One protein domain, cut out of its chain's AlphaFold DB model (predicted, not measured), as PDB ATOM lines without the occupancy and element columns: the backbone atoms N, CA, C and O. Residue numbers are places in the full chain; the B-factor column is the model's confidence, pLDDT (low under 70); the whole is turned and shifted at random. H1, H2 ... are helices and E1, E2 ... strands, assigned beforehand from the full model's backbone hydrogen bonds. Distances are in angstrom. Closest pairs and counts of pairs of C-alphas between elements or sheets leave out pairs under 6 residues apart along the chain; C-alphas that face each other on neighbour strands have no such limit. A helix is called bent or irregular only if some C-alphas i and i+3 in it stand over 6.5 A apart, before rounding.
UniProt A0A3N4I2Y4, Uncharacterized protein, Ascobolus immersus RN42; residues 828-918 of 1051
ATOM      1  N   ASN A 828      65.792  68.943 127.392       72.12
ATOM      2  CA  ASN A 828      65.509  67.714 128.154       72.12
ATOM      3  C   ASN A 828      64.583  67.936 129.365       72.12
ATOM      4  O   ASN A 828      64.124  66.974 129.972       72.12
ATOM      5  N   GLU A 829      64.305  69.189 129.730       74.06
ATOM      6  CA  GLU A 829      63.425  69.529 130.851       74.06
ATOM      7  C   GLU A 829      61.961  69.663 130.413       74.06
ATOM      8  O   GLU A 829      61.654  70.073 129.291       74.06
ATOM      9  N   VAL A 830      61.035  69.357 131.328       73.62
ATOM     10  CA  VAL A 830      59.595  69.551 131.115       73.62
ATOM     11  C   VAL A 830      59.285  71.051 131.141       73.62
ATOM     12  O   VAL A 830      59.059  71.653 132.191       73.62
ATOM     13  N   VAL A 831      59.279  71.671 129.964       84.69
ATOM     14  CA  VAL A 831      58.964  73.092 129.798       84.69
ATOM     15  C   VAL A 831      57.450  73.307 129.785       84.69
ATOM     16  O   VAL A 831      56.711  72.645 129.055       84.69
ATOM     17  N   LYS A 832      56.975  74.267 130.588       87.69
ATOM     18  CA  LYS A 832      55.555  74.645 130.651       87.69
ATOM     19  C   LYS A 832      55.077  75.263 129.332       87.69
ATOM     20  O   LYS A 832      55.815  75.982 128.661       87.69
ATOM     21  N   GLU A 833      53.797  75.070 129.017       86.12
ATOM     22  CA  GLU A 833      53.135  75.612 127.816       86.12
ATOM     23  C   GLU A 833      53.319  77.140 127.659       86.12
ATOM     24  O   GLU A 833      53.543  77.637 126.555       86.12
ATOM     25  N   SER A 834      53.296  77.907 128.758       85.88
ATOM     26  CA  SER A 834      53.503  79.367 128.749       85.88
ATOM     27  C   SER A 834      54.903  79.788 128.284       85.88
ATOM     28  O   SER A 834      55.048  80.789 127.583       85.88
ATOM     29  N   THR A 835      55.933  79.010 128.619       89.31
ATOM     30  CA  THR A 835      57.310  79.259 128.178       89.31
ATOM     31  C   THR A 835      57.452  78.984 126.681       89.31
ATOM     32  O   THR A 835      58.037  79.796 125.963       89.31
ATOM     33  N   TRP A 836      56.840  77.903 126.181       92.25
ATOM     34  CA  TRP A 836      56.782  77.622 124.743       92.25
ATOM     35  C   TRP A 836      56.049  78.714 123.962       92.25
ATOM     36  O   TRP A 836      56.511  79.105 122.892       92.25
ATOM     37  N   ASN A 837      54.972  79.276 124.516       90.06
ATOM     38  CA  ASN A 837      54.273  80.404 123.902       90.06
ATOM     39  C   ASN A 837      55.182  81.624 123.694       90.06
ATOM     40  O   ASN A 837      55.206  82.201 122.606       90.06
ATOM     41  N   ASN A 838      55.965  82.003 124.704       89.06
ATOM     42  CA  ASN A 838      56.902  83.122 124.577       89.06
ATOM     43  C   ASN A 838      58.031  82.819 123.581       89.06
ATOM     44  O   ASN A 838      58.400  83.682 122.785       89.06
ATOM     45  N   LEU A 839      58.555  81.589 123.582       89.81
ATOM     46  CA  LEU A 839      59.598  81.167 122.643       89.81
ATOM     47  C   LEU A 839      59.116  81.190 121.191       89.81
ATOM     48  O   LEU A 839      59.830  81.701 120.330       89.81
ATOM     49  N   LEU A 840      57.917  80.671 120.919       91.69
ATOM     50  CA  LEU A 840      57.311  80.690 119.587       91.69
ATOM     51  C   LEU A 840      57.036  82.123 119.116       91.69
ATOM     52  O   LEU A 840      57.372  82.458 117.984       91.69
ATOM     53  N   LYS A 841      56.518  82.988 119.998       91.00
ATOM     54  CA  LYS A 841      56.247  84.404 119.695       91.00
ATOM     55  C   LYS A 841      57.510  85.174 119.304       91.00
ATOM     56  O   LYS A 841      57.463  86.018 118.416       91.00
ATOM     57  N   ASN A 842      58.632  84.872 119.956       90.69
ATOM     58  CA  ASN A 842      59.912  85.545 119.726       90.69
ATOM     59  C   ASN A 842      60.769  84.868 118.641       90.69
ATOM     60  O   ASN A 842      61.878  85.322 118.362       90.69
ATOM     61  N   THR A 843      60.303  83.768 118.040       91.50
ATOM     62  CA  THR A 843      61.026  83.083 116.963       91.50
ATOM     63  C   THR A 843      60.687  83.754 115.634       91.50
ATOM     64  O   THR A 843      59.671  83.462 115.005       91.50
ATOM     65  N   VAL A 844      61.554  84.686 115.237       93.06
ATOM     66  CA  VAL A 844      61.456  85.478 114.007       93.06
ATOM     67  C   VAL A 844      62.737  85.355 113.181       93.06
ATOM     68  O   VAL A 844      63.799  85.033 113.713       93.06
ATOM     69  N   PHE A 845      62.630  85.577 111.874       94.38
ATOM     70  CA  PHE A 845      63.747  85.548 110.933       94.38
ATOM     71  C   PHE A 845      63.665  86.788 110.054       94.38
ATOM     72  O   PHE A 845      62.631  87.021 109.434       94.38
ATOM     73  N   THR A 846      64.729  87.580 109.999       91.31
ATOM     74  CA  THR A 846      64.753  88.815 109.209       91.31
ATOM     75  C   THR A 846      65.573  88.603 107.944       91.31
ATOM     76  O   THR A 846      66.693  88.102 108.011       91.31
ATOM     77  N   LEU A 847      65.011  88.983 106.797       91.50
ATOM     78  CA  LEU A 847      65.669  88.942 105.493       91.50
ATOM     79  C   LEU A 847      65.282  90.196 104.703       91.50
ATOM     80  O   LEU A 847      64.092  90.422 104.489       91.50
ATOM     81  N   HIS A 848      66.273  90.989 104.282       85.88
ATOM     82  CA  HIS A 848      66.090  92.252 103.540       85.88
ATOM     83  C   HIS A 848      65.055  93.188 104.187       85.88
ATOM     84  O   HIS A 848      64.058  93.549 103.567       85.88
ATOM     85  N   ASP A 849      65.252  93.482 105.477       81.88
ATOM     86  CA  ASP A 849      64.389  94.324 106.329       81.88
ATOM     87  C   ASP A 849      62.948  93.827 106.539       81.88
ATOM     88  O   ASP A 849      62.151  94.452 107.241       81.88
ATOM     89  N   GLN A 850      62.611  92.645 106.018       84.88
ATOM     90  CA  GLN A 850      61.337  91.984 106.274       84.88
ATOM     91  C   GLN A 850      61.490  90.953 107.384       84.88
ATOM     92  O   GLN A 850      62.351  90.076 107.332       84.88
ATOM     93  N   THR A 851      60.629  91.050 108.396       91.25
ATOM     94  CA  THR A 851      60.599  90.109 109.519       91.25
ATOM     95  C   THR A 851      59.536  89.044 109.279       91.25
ATOM     96  O   THR A 851      58.343  89.335 109.215       91.25
ATOM     97  N   TYR A 852      59.976  87.797 109.184       92.19
ATOM     98  CA  TYR A 852      59.143  86.617 109.012       92.19
ATOM     99  C   TYR A 852      58.923  85.932 110.362       92.19
ATOM    100  O   TYR A 852      59.829  85.844 111.192       92.19
ATOM    101  N   SER A 853      57.718  85.413 110.574       92.88
ATOM    102  CA  SER A 853      57.353  84.637 111.761       92.88
ATOM    103  C   SER A 853      56.511  83.433 111.354       92.88
ATOM    104  O   SER A 853      55.894  83.428 110.286       92.88
ATOM    105  N   LEU A 854      56.500  82.398 112.194       92.31
ATOM    106  CA  LEU A 854      55.589  81.274 112.001       92.31
ATOM    107  C   LEU A 854      54.148  81.730 112.257       92.31
ATOM    108  O   LEU A 854      53.867  82.598 113.086       92.31
ATOM    109  N   THR A 855      53.215  81.111 111.554       91.38
ATOM    110  CA  THR A 855      51.782  81.360 111.675       91.38
ATOM    111  C   THR A 855      51.080  80.116 112.192       91.38
ATOM    112  O   THR A 855      51.604  79.003 112.116       91.38
ATOM    113  N   ARG A 856      49.838  80.259 112.667       91.81
ATOM    114  CA  ARG A 856      49.048  79.093 113.087       91.81
ATOM    115  C   ARG A 856      48.919  78.061 111.965       91.81
ATOM    116  O   ARG A 856      48.893  76.872 112.244       91.81
ATOM    117  N   MET A 857      48.894  78.483 110.701       87.94
ATOM    118  CA  MET A 857      48.773  77.573 109.556       87.94
ATOM    119  C   MET A 857      49.982  76.654 109.369       87.94
ATOM    120  O   MET A 857      49.860  75.630 108.698       87.94
ATOM    121  N   ASP A 858      51.111  76.988 109.989       91.81
ATOM    122  CA  ASP A 858      52.319  76.172 109.987       91.81
ATOM    123  C   ASP A 858      52.267  75.044 111.019       91.81
ATOM    124  O   ASP A 858      53.099  74.140 110.958       91.81
ATOM    125  N   ALA A 859      51.269  75.041 111.914       92.56
ATOM    126  CA  ALA A 859      51.142  74.072 112.998       92.56
ATOM    127  C   ALA A 859      51.272  72.605 112.559       92.56
ATOM    128  O   ALA A 859      51.983  71.886 113.249       92.56
ATOM    129  N   PRO A 860      50.685  72.125 111.440       91.12
ATOM    130  CA  PRO A 860      50.882  70.736 111.020       91.12
ATOM    131  C   PRO A 860      52.358  70.391 110.772       91.12
ATOM    132  O   PRO A 860      52.824  69.345 111.208       91.12
ATOM    133  N   THR A 861      53.102  71.290 110.119       91.44
ATOM    134  CA  THR A 861      54.539  71.120 109.850       91.44
ATOM    135  C   THR A 861      55.376  71.320 111.112       91.44
ATOM    136  O   THR A 861      56.381  70.648 111.306       91.44
ATOM    137  N   MET A 862      54.965  72.224 112.001       94.06
ATOM    138  CA  MET A 862      55.630  72.394 113.292       94.06
ATOM    139  C   MET A 862      55.480  71.133 114.148       94.06
ATOM    140  O   MET A 862      56.466  70.666 114.700       94.06
ATOM    141  N   LEU A 863      54.270  70.562 114.217       94.00
ATOM    142  CA  LEU A 863      53.951  69.361 114.993       94.00
ATOM    143  C   LEU A 863      54.724  68.129 114.513       94.00
ATOM    144  O   LEU A 863      55.122  67.330 115.351       94.00
ATOM    145  N   SER A 864      55.004  67.996 113.212       90.06
ATOM    146  CA  SER A 864      55.847  66.898 112.709       90.06
ATOM    147  C   SER A 864      57.303  66.963 113.177       90.06
ATOM    148  O   SER A 864      58.007  65.965 113.087       90.06
ATOM    149  N   CYS A 865      57.758  68.117 113.672       88.31
ATOM    150  CA  CYS A 865      59.105  68.312 114.214       88.31
ATOM    151  C   CYS A 865      59.137  68.281 115.755       88.31
ATOM    152  O   CYS A 865      60.187  68.542 116.346       88.31
ATOM    153  N   VAL A 866      57.999  68.030 116.419       90.62
ATOM    154  CA  VAL A 866      57.905  67.972 117.885       90.62
ATOM    155  C   VAL A 866      58.179  66.542 118.356       90.62
ATOM    156  O   VAL A 866      57.438  65.643 117.970       90.62
ATOM    157  N   PRO A 867      59.181  66.318 119.225       89.19
ATOM    158  CA  PRO A 867      59.391  65.013 119.847       89.19
ATOM    159  C   PRO A 867      58.186  64.587 120.697       89.19
ATOM    160  O   PRO A 867      57.606  65.423 121.395       89.19
ATOM    161  N   ASP A 868      57.865  63.288 120.725       87.12
ATOM    162  CA  ASP A 868      56.698  62.742 121.445       87.12
ATOM    163  C   ASP A 868      56.632  63.183 122.917       87.12
ATOM    164  O   ASP A 868      55.567  63.524 123.429       87.12
ATOM    165  N   GLN A 869      57.783  63.267 123.592       86.88
ATOM    166  CA  GLN A 869      57.892  63.711 124.988       86.88
ATOM    167  C   GLN A 869      57.413  65.156 125.230       86.88
ATOM    168  O   GLN A 869      57.037  65.502 126.348       86.88
ATOM    169  N   HIS A 870      57.397  65.993 124.188       90.06
ATOM    170  CA  HIS A 870      56.986  67.399 124.239       90.06
ATOM    171  C   HIS A 870      55.617  67.644 123.598       90.06
ATOM    172  O   HIS A 870      55.147  68.785 123.579       90.06
ATOM    173  N   ILE A 871      54.935  66.610 123.088       91.69
ATOM    174  CA  ILE A 871      53.648  66.791 122.401       91.69
ATOM    175  C   ILE A 871      52.582  67.374 123.338       91.69
ATOM    176  O   ILE A 871      51.823  68.259 122.947       91.69
ATOM    177  N   SER A 872      52.582  66.971 124.613       89.38
ATOM    178  CA  SER A 872      51.623  67.434 125.624       89.38
ATOM    179  C   SER A 872      51.833  68.890 126.060       89.38
ATOM    180  O   SER A 872      50.907  69.494 126.597       89.38
ATOM    181  N   THR A 873      53.011  69.475 125.808       92.50
ATOM    182  CA  THR A 873      53.358  70.854 126.190       92.50
ATOM    183  C   THR A 873      53.570  71.751 124.969       92.50
ATOM    184  O   THR A 873      52.770  72.655 124.726       92.50
ATOM    185  N   LEU A 874      54.608  71.503 124.165       93.25
ATOM    186  CA  LEU A 874      54.901  72.248 122.939       93.25
ATOM    187  C   LEU A 874      53.816  72.023 121.883       93.25
ATOM    188  O   LEU A 874      53.361  72.986 121.271       93.25
ATOM    189  N   GLY A 875      53.344  70.785 121.705       93.06
ATOM    190  CA  GLY A 875      52.244  70.500 120.779       93.06
ATOM    191  C   GLY A 875      50.960  71.245 121.158       93.06
ATOM    192  O   GLY A 875      50.325  71.864 120.300       93.06
ATOM    193  N   ALA A 876      50.627  71.287 122.453       92.94
ATOM    194  CA  ALA A 876      49.523  72.098 122.962       92.94
ATOM    195  C   ALA A 876      49.747  73.597 122.683       92.94
ATOM    196  O   ALA A 876      48.882  74.242 122.087       92.94
ATOM    197  N   ALA A 877      50.929  74.145 122.994       93.88
ATOM    198  CA  ALA A 877      51.259  75.545 122.711       93.88
ATOM    199  C   ALA A 877      51.119  75.889 121.215       93.88
ATOM    200  O   ALA A 877      50.514  76.905 120.863       93.88
ATOM    201  N   ILE A 878      51.597  75.024 120.316       95.38
ATOM    202  CA  ILE A 878      51.475  75.196 118.860       95.38
ATOM    203  C   ILE A 878      50.003  75.306 118.444       95.38
ATOM    204  O   ILE A 878      49.636  76.202 117.679       95.38
ATOM    205  N   VAL A 879      49.137  74.443 118.979       94.31
ATOM    206  CA  VAL A 879      47.735  74.348 118.554       94.31
ATOM    207  C   VAL A 879      46.842  75.402 119.206       94.31
ATOM    208  O   VAL A 879      46.112  76.087 118.489       94.31
ATOM    209  N   ARG A 880      46.904  75.569 120.534       93.44
ATOM    210  CA  ARG A 880      45.990  76.443 121.295       93.44
ATOM    211  C   ARG A 880      46.635  77.672 121.937       93.44
ATOM    212  O   ARG A 880      45.925  78.559 122.397       93.44
ATOM    213  N   GLY A 881      47.962  77.735 121.971       90.50
ATOM    214  CA  GLY A 881      48.699  78.779 122.680       90.50
ATOM    215  C   GLY A 881      48.602  80.169 122.038       90.50
ATOM    216  O   GLY A 881      48.153  80.304 120.906       90.50
ATOM    217  N   THR A 882      49.019  81.226 122.735       88.75
ATOM    218  CA  THR A 882      48.813  82.640 122.342       88.75
ATOM    219  C   THR A 882      50.007  83.280 121.619       88.75
ATOM    220  O   THR A 882      50.127  84.505 121.568       88.75
ATOM    221  N   TRP A 883      50.921  82.472 121.080       91.44
ATOM    222  CA  TRP A 883      52.167  82.933 120.454       91.44
ATOM    223  C   TRP A 883      51.984  83.643 119.106       91.44
ATOM    224  O   TRP A 883      52.845  84.414 118.692       91.44
ATOM    225  N   THR A 884      50.858  83.414 118.433       89.56
ATOM    226  CA  THR A 884      50.488  84.057 117.167       89.56
ATOM    227  C   THR A 884      49.099  84.677 117.276       89.56
ATOM    228  O   THR A 884      48.264  84.230 118.064       89.56
ATOM    229  N   SER A 885      48.829  85.695 116.458       80.94
ATOM    230  CA  SER A 885      47.511  86.340 116.378       80.94
ATOM    231  C   SER A 885      46.445  85.457 115.711       80.94
ATOM    232  O   SER A 885      45.253  85.750 115.819       80.94
ATOM    233  N   GLY A 886      46.850  84.374 115.036       81.69
ATOM    234  CA  GLY A 886      45.939  83.397 114.439       81.69
ATOM    235  C   GLY A 886      45.251  82.528 115.504       81.69
ATOM    236  O   GLY A 886      45.954  81.835 116.251       81.69
ATOM    237  N   PRO A 887      43.904  82.513 115.586       83.94
ATOM    238  CA  PRO A 887      43.194  81.694 116.561       83.94
ATOM    239  C   PRO A 887      43.318  80.194 116.237       83.94
ATOM    240  O   PRO A 887      43.473  79.831 115.065       83.94
ATOM    241  N   PRO A 888      43.178  79.302 117.234       87.12
ATOM    242  CA  PRO A 888      43.230  77.848 117.029       87.12
ATOM    243  C   PRO A 888      42.201  77.341 116.009       87.12
ATOM    244  O   PRO A 888      42.438  76.360 115.306       87.12
ATOM    245  N   SER A 889      41.088  78.057 115.845       81.44
ATOM    246  CA  SER A 889      40.043  77.753 114.866       81.44
ATOM    247  C   SER A 889      40.503  77.781 113.403       81.44
ATOM    248  O   SER A 889      39.822  77.233 112.534       81.44
ATOM    249  N   GLN A 890      41.668  78.363 113.098       81.75
ATOM    250  CA  GLN A 890      42.284  78.270 111.770       81.75
ATOM    251  C   GLN A 890      42.707  76.830 111.414       81.75
ATOM    252  O   GLN A 890      42.828  76.480 110.238       81.75
ATOM    253  N   LEU A 891      42.870  75.965 112.420       86.38
ATOM    254  CA  LEU A 891      43.311  74.580 112.271       86.38
ATOM    255  C   LEU A 891      42.186  73.587 111.985       86.38
ATOM    256  O   LEU A 891      42.472  72.407 111.811       86.38
ATOM    257  N   ARG A 892      40.929  74.034 111.855       83.44
ATOM    258  CA  ARG A 892      39.768  73.149 111.612       83.44
ATOM    259  C   ARG A 892      39.946  72.198 110.429       83.44
ATOM    260  O   ARG A 892      39.486  71.064 110.464       83.44
ATOM    261  N   ARG A 893      40.642  72.641 109.379       77.44
ATOM    262  CA  ARG A 893      40.928  71.816 108.191       77.44
ATOM    263  C   ARG A 893      42.024  70.766 108.413       77.44
ATOM    264  O   ARG A 893      42.195  69.880 107.587       77.44
ATOM    265  N   HIS A 894      42.778  70.891 109.501       86.50
ATOM    266  CA  HIS A 894      43.867  70.002 109.894       86.50
ATOM    267  C   HIS A 894      43.511  69.159 111.128       86.50
ATOM    268  O   HIS A 894      44.340  68.372 111.568       86.50
ATOM    269  N   THR A 895      42.285  69.262 111.659       85.81
ATOM    270  CA  THR A 895      41.808  68.514 112.835       85.81
ATOM    271  C   THR A 895      42.115  67.020 112.742       85.81
ATOM    272  O   THR A 895      42.681  66.456 113.671       85.81
ATOM    273  N   ALA A 896      41.832  66.396 111.593       85.00
ATOM    274  CA  ALA A 896      42.074  64.968 111.375       85.00
ATOM    275  C   ALA A 896      43.563  64.575 111.447       85.00
ATOM    276  O   ALA A 896      43.870  63.451 111.822       85.00
ATOM    277  N   ALA A 897      44.478  65.491 111.112       87.50
ATOM    278  CA  ALA A 897      45.919  65.268 111.227       87.50
ATOM    279  C   ALA A 897      46.453  65.606 112.630       87.50
ATOM    280  O   ALA A 897      47.441  65.029 113.065       87.50
ATOM    281  N   ILE A 898      45.809  66.541 113.337       92.56
ATOM    282  CA  ILE A 898      46.286  67.074 114.619       92.56
ATOM    283  C   ILE A 898      45.804  66.226 115.799       92.56
ATOM    284  O   ILE A 898      46.615  65.863 116.643       92.56
ATOM    285  N   LEU A 899      44.510  65.894 115.883       92.25
ATOM    286  CA  LEU A 899      43.962  65.183 117.046       92.25
ATOM    287  C   LEU A 899      44.615  63.829 117.348       92.25
ATOM    288  O   LEU A 899      44.774  63.537 118.538       92.25
ATOM    289  N   PRO A 900      44.975  62.985 116.354       93.81
ATOM    290  CA  PRO A 900      45.577  61.685 116.644       93.81
ATOM    291  C   PRO A 900      46.888  61.790 117.430       93.81
ATOM    292  O   PRO A 900      47.174  60.911 118.242       93.81
ATOM    293  N   LEU A 901      47.630  62.895 117.267       93.25
ATOM    294  CA  LEU A 901      48.886  63.162 117.979       93.25
ATOM    295  C   LEU A 901      48.692  63.337 119.498       93.25
ATOM    296  O   LEU A 901      49.639  63.194 120.260       93.25
ATOM    297  N   PHE A 902      47.463  63.611 119.952       94.12
ATOM    298  CA  PHE A 902      47.122  63.802 121.368       94.12
ATOM    299  C   PHE A 902      46.335  62.625 121.963       94.12
ATOM    300  O   PHE A 902      45.842  62.725 123.083       94.12
ATOM    301  N   SER A 903      46.219  61.503 121.246       89.81
ATOM    302  CA  SER A 903      45.446  60.322 121.673       89.81
ATOM    303  C   SER A 903      45.883  59.738 123.025       89.81
ATOM    304  O   SER A 903      45.052  59.208 123.758       89.81
ATOM    305  N   ASN A 904      47.152  59.916 123.402       88.12
ATOM    306  CA  ASN A 904      47.694  59.481 124.693       88.12
ATOM    307  C   ASN A 904      47.203  60.325 125.892       88.12
ATOM    308  O   ASN A 904      47.504  59.992 127.037       88.12
ATOM    309  N   ASN A 905      46.467  61.422 125.662       90.38
ATOM    310  CA  ASN A 905      45.887  62.271 126.705       90.38
ATOM    311  C   ASN A 905      44.483  62.748 126.288       90.38
ATOM    312  O   ASN A 905      44.326  63.790 125.649       90.38
ATOM    313  N   SER A 906      43.455  61.984 126.669       89.06
ATOM    314  CA  SER A 906      42.053  62.228 126.288       89.06
ATOM    315  C   SER A 906      41.520  63.591 126.745       89.06
ATOM    316  O   SER A 906      40.780  64.246 126.004       89.06
ATOM    317  N   THR A 907      41.930  64.059 127.928       92.19
ATOM    318  CA  THR A 907      41.577  65.388 128.444       92.19
ATOM    319  C   THR A 907      42.144  66.483 127.543       92.19
ATOM    320  O   THR A 907      41.395  67.315 127.034       92.19
ATOM    321  N   LEU A 908      43.447  66.437 127.252       91.88
ATOM    322  CA  LEU A 908      44.110  67.427 126.398       91.88
ATOM    323  C   LEU A 908      43.604  67.376 124.949       91.88
ATOM    324  O   LEU A 908      43.422  68.416 124.319       91.88
ATOM    325  N   GLN A 909      43.333  66.182 124.421       93.62
ATOM    326  CA  GLN A 909      42.736  66.008 123.097       93.62
ATOM    327  C   GLN A 909      41.362  66.690 123.010       93.62
ATOM    328  O   GLN A 909      41.078  67.381 122.031       93.62
ATOM    329  N   THR A 910      40.536  66.557 124.054       91.19
ATOM    330  CA  THR A 910      39.225  67.221 124.149       91.19
ATOM    331  C   THR A 910      39.371  68.739 124.246       91.19
ATOM    332  O   THR A 910      38.651  69.479 123.571       91.19
ATOM    333  N   GLU A 911      40.334  69.228 125.029       92.19
ATOM    334  CA  GLU A 911      40.639  70.659 125.136       92.19
ATOM    335  C   GLU A 911      41.102  71.246 123.794       92.19
ATOM    336  O   GLU A 911      40.653  72.321 123.394       92.19
ATOM    337  N   ILE A 912      41.955  70.528 123.061       93.06
ATOM    338  CA  ILE A 912      42.415  70.917 121.725       93.06
ATOM    339  C   ILE A 912      41.262  70.917 120.725       93.06
ATOM    340  O   ILE A 912      41.096  71.886 119.982       93.06
ATOM    341  N   GLN A 913      40.436  69.872 120.723       91.19
ATOM    342  CA  GLN A 913      39.259  69.797 119.864       91.19
ATOM    343  C   GLN A 913      38.305  70.968 120.130       91.19
ATOM    344  O   GLN A 913      37.797  71.590 119.193       91.19
ATOM    345  N   THR A 914      38.100  71.303 121.403       90.12
ATOM    346  CA  THR A 914      37.279  72.441 121.829       90.12
ATOM    347  C   THR A 914      37.883  73.760 121.349       90.12
ATOM    348  O   THR A 914      37.180  74.583 120.762       90.12
ATOM    349  N   ALA A 915      39.197  73.945 121.506       87.38
ATOM    350  CA  ALA A 915      39.896  75.139 121.041       87.38
ATOM    351  C   ALA A 915      39.802  75.312 119.513       87.38
ATOM    352  O   ALA A 915      39.504  76.407 119.038       87.38
ATOM    353  N   ILE A 916      39.986  74.244 118.730       85.62
ATOM    354  CA  ILE A 916      39.856  74.276 117.263       85.62
ATOM    355  C   ILE A 916      38.400  74.553 116.834       85.62
ATOM    356  O   ILE A 916      38.146  75.271 115.860       85.62
ATOM    357  N   ASN A 917      37.416  74.029 117.566       80.56
ATOM    358  CA  ASN A 917      36.002  74.258 117.262       80.56
ATOM    359  C   ASN A 917      35.486  75.627 117.713       80.56
ATOM    360  O   ASN A 917      34.474  76.083 117.179       80.56
ATOM    361  N   SER A 918      36.181  76.303 118.630       79.88
ATOM    362  CA  SER A 918      35.791  77.630 119.115       79.88
ATOM    363  C   SER A 918      35.578  78.623 117.965       79.88
ATOM    364  O   SER A 918      36.211  78.537 116.905       79.88
TER     365      SER A 918
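This is residues 828 to 918 of the 1051 residues of an uncharacterized protein of Ascobolus immersus RN42 (UniProt A0A3N4I2Y4). A small two-stranded hairpin, E1 and E2, reaches out from a helical body, and residues 846 to 851 stick out free. The body is four helices, H2, H3, H4 and H5, roughly side by side and alternating in direction, with H3 touching the other three and also H1, which crosses it steeply. The printed part has 91 residues with five named helices and two named strands, in the order H1, E1, E2, H2, H3, H4, H5; the sheet, E1 - E2, is antiparallel and the class is mostly helix. The whole is compact, with a radius of gyration of the C-alphas of 13.1 A, and spans 44 by 32 by 20 A, the hairpin adding to the length.

E1 is residues 844 to 847 and E2 residues 850 to 853. H1, residues 833 to 841, begins with C-alpha 833 at (53.135, 75.612, 127.816) and is 12.4 A long from first to last C-alpha. H2 is residues 856 to 863, H3 residues 868 to 880, 17.4 A long, and H4 residues 888 to 902, 15.2 A long. H2, H3 and H4 are irregular: C-alphas 857 and 860 are 7.3 A apart, 869 and 872 7.3 A, and 893 and 896 7.6 A. H5, residues 906 to 917, is 16.2 A long and ends with C-alpha 917 at (36.002, 74.258, 117.262).

E1 and E2 form a hairpin, antiparallel at 151 degrees, with N 845 and O 852 2.9 A apart and N 852 and O 845 2.8 A apart, within hydrogen-bond range. H3 is the hub. H1 touches residues 873 to 878 of H3 alone, at a steep tilt of 65 degrees, the closest C-alphas being those of Glu 833 and Thr 873, 5.0 A apart. H2 and H3 form a helical hairpin at a shallow tilt of 5 degrees, closest at the C-alphas of Ala 859 and Ile 878, 6.0 A. H3, H4 and H5 are an up and down bundle, each helix running against the one before it. H4 and H5 touch at a shallow tilt of 20 degrees, closest at the C-alphas of Ser 889 and Ile 916, 4.2 A. H2 and H5 are apart. Every O i to N i+4 pair is within hydrogen-bond range in H1 and H5, against 2 of 4 in H2, 6 of 9 in H3 and 3 of 11 in H4, where 7 of 12 O i to N i+3 pairs are.

The two C-alphas farthest apart, those of His 848 and Ser 906, are 44.7 A apart. The printed part has no cut. The link from H3 to H4, seven residues, is short; the other links are tight. Mean pLDDT of the printed part is 88.9, and no printed residue is under 70.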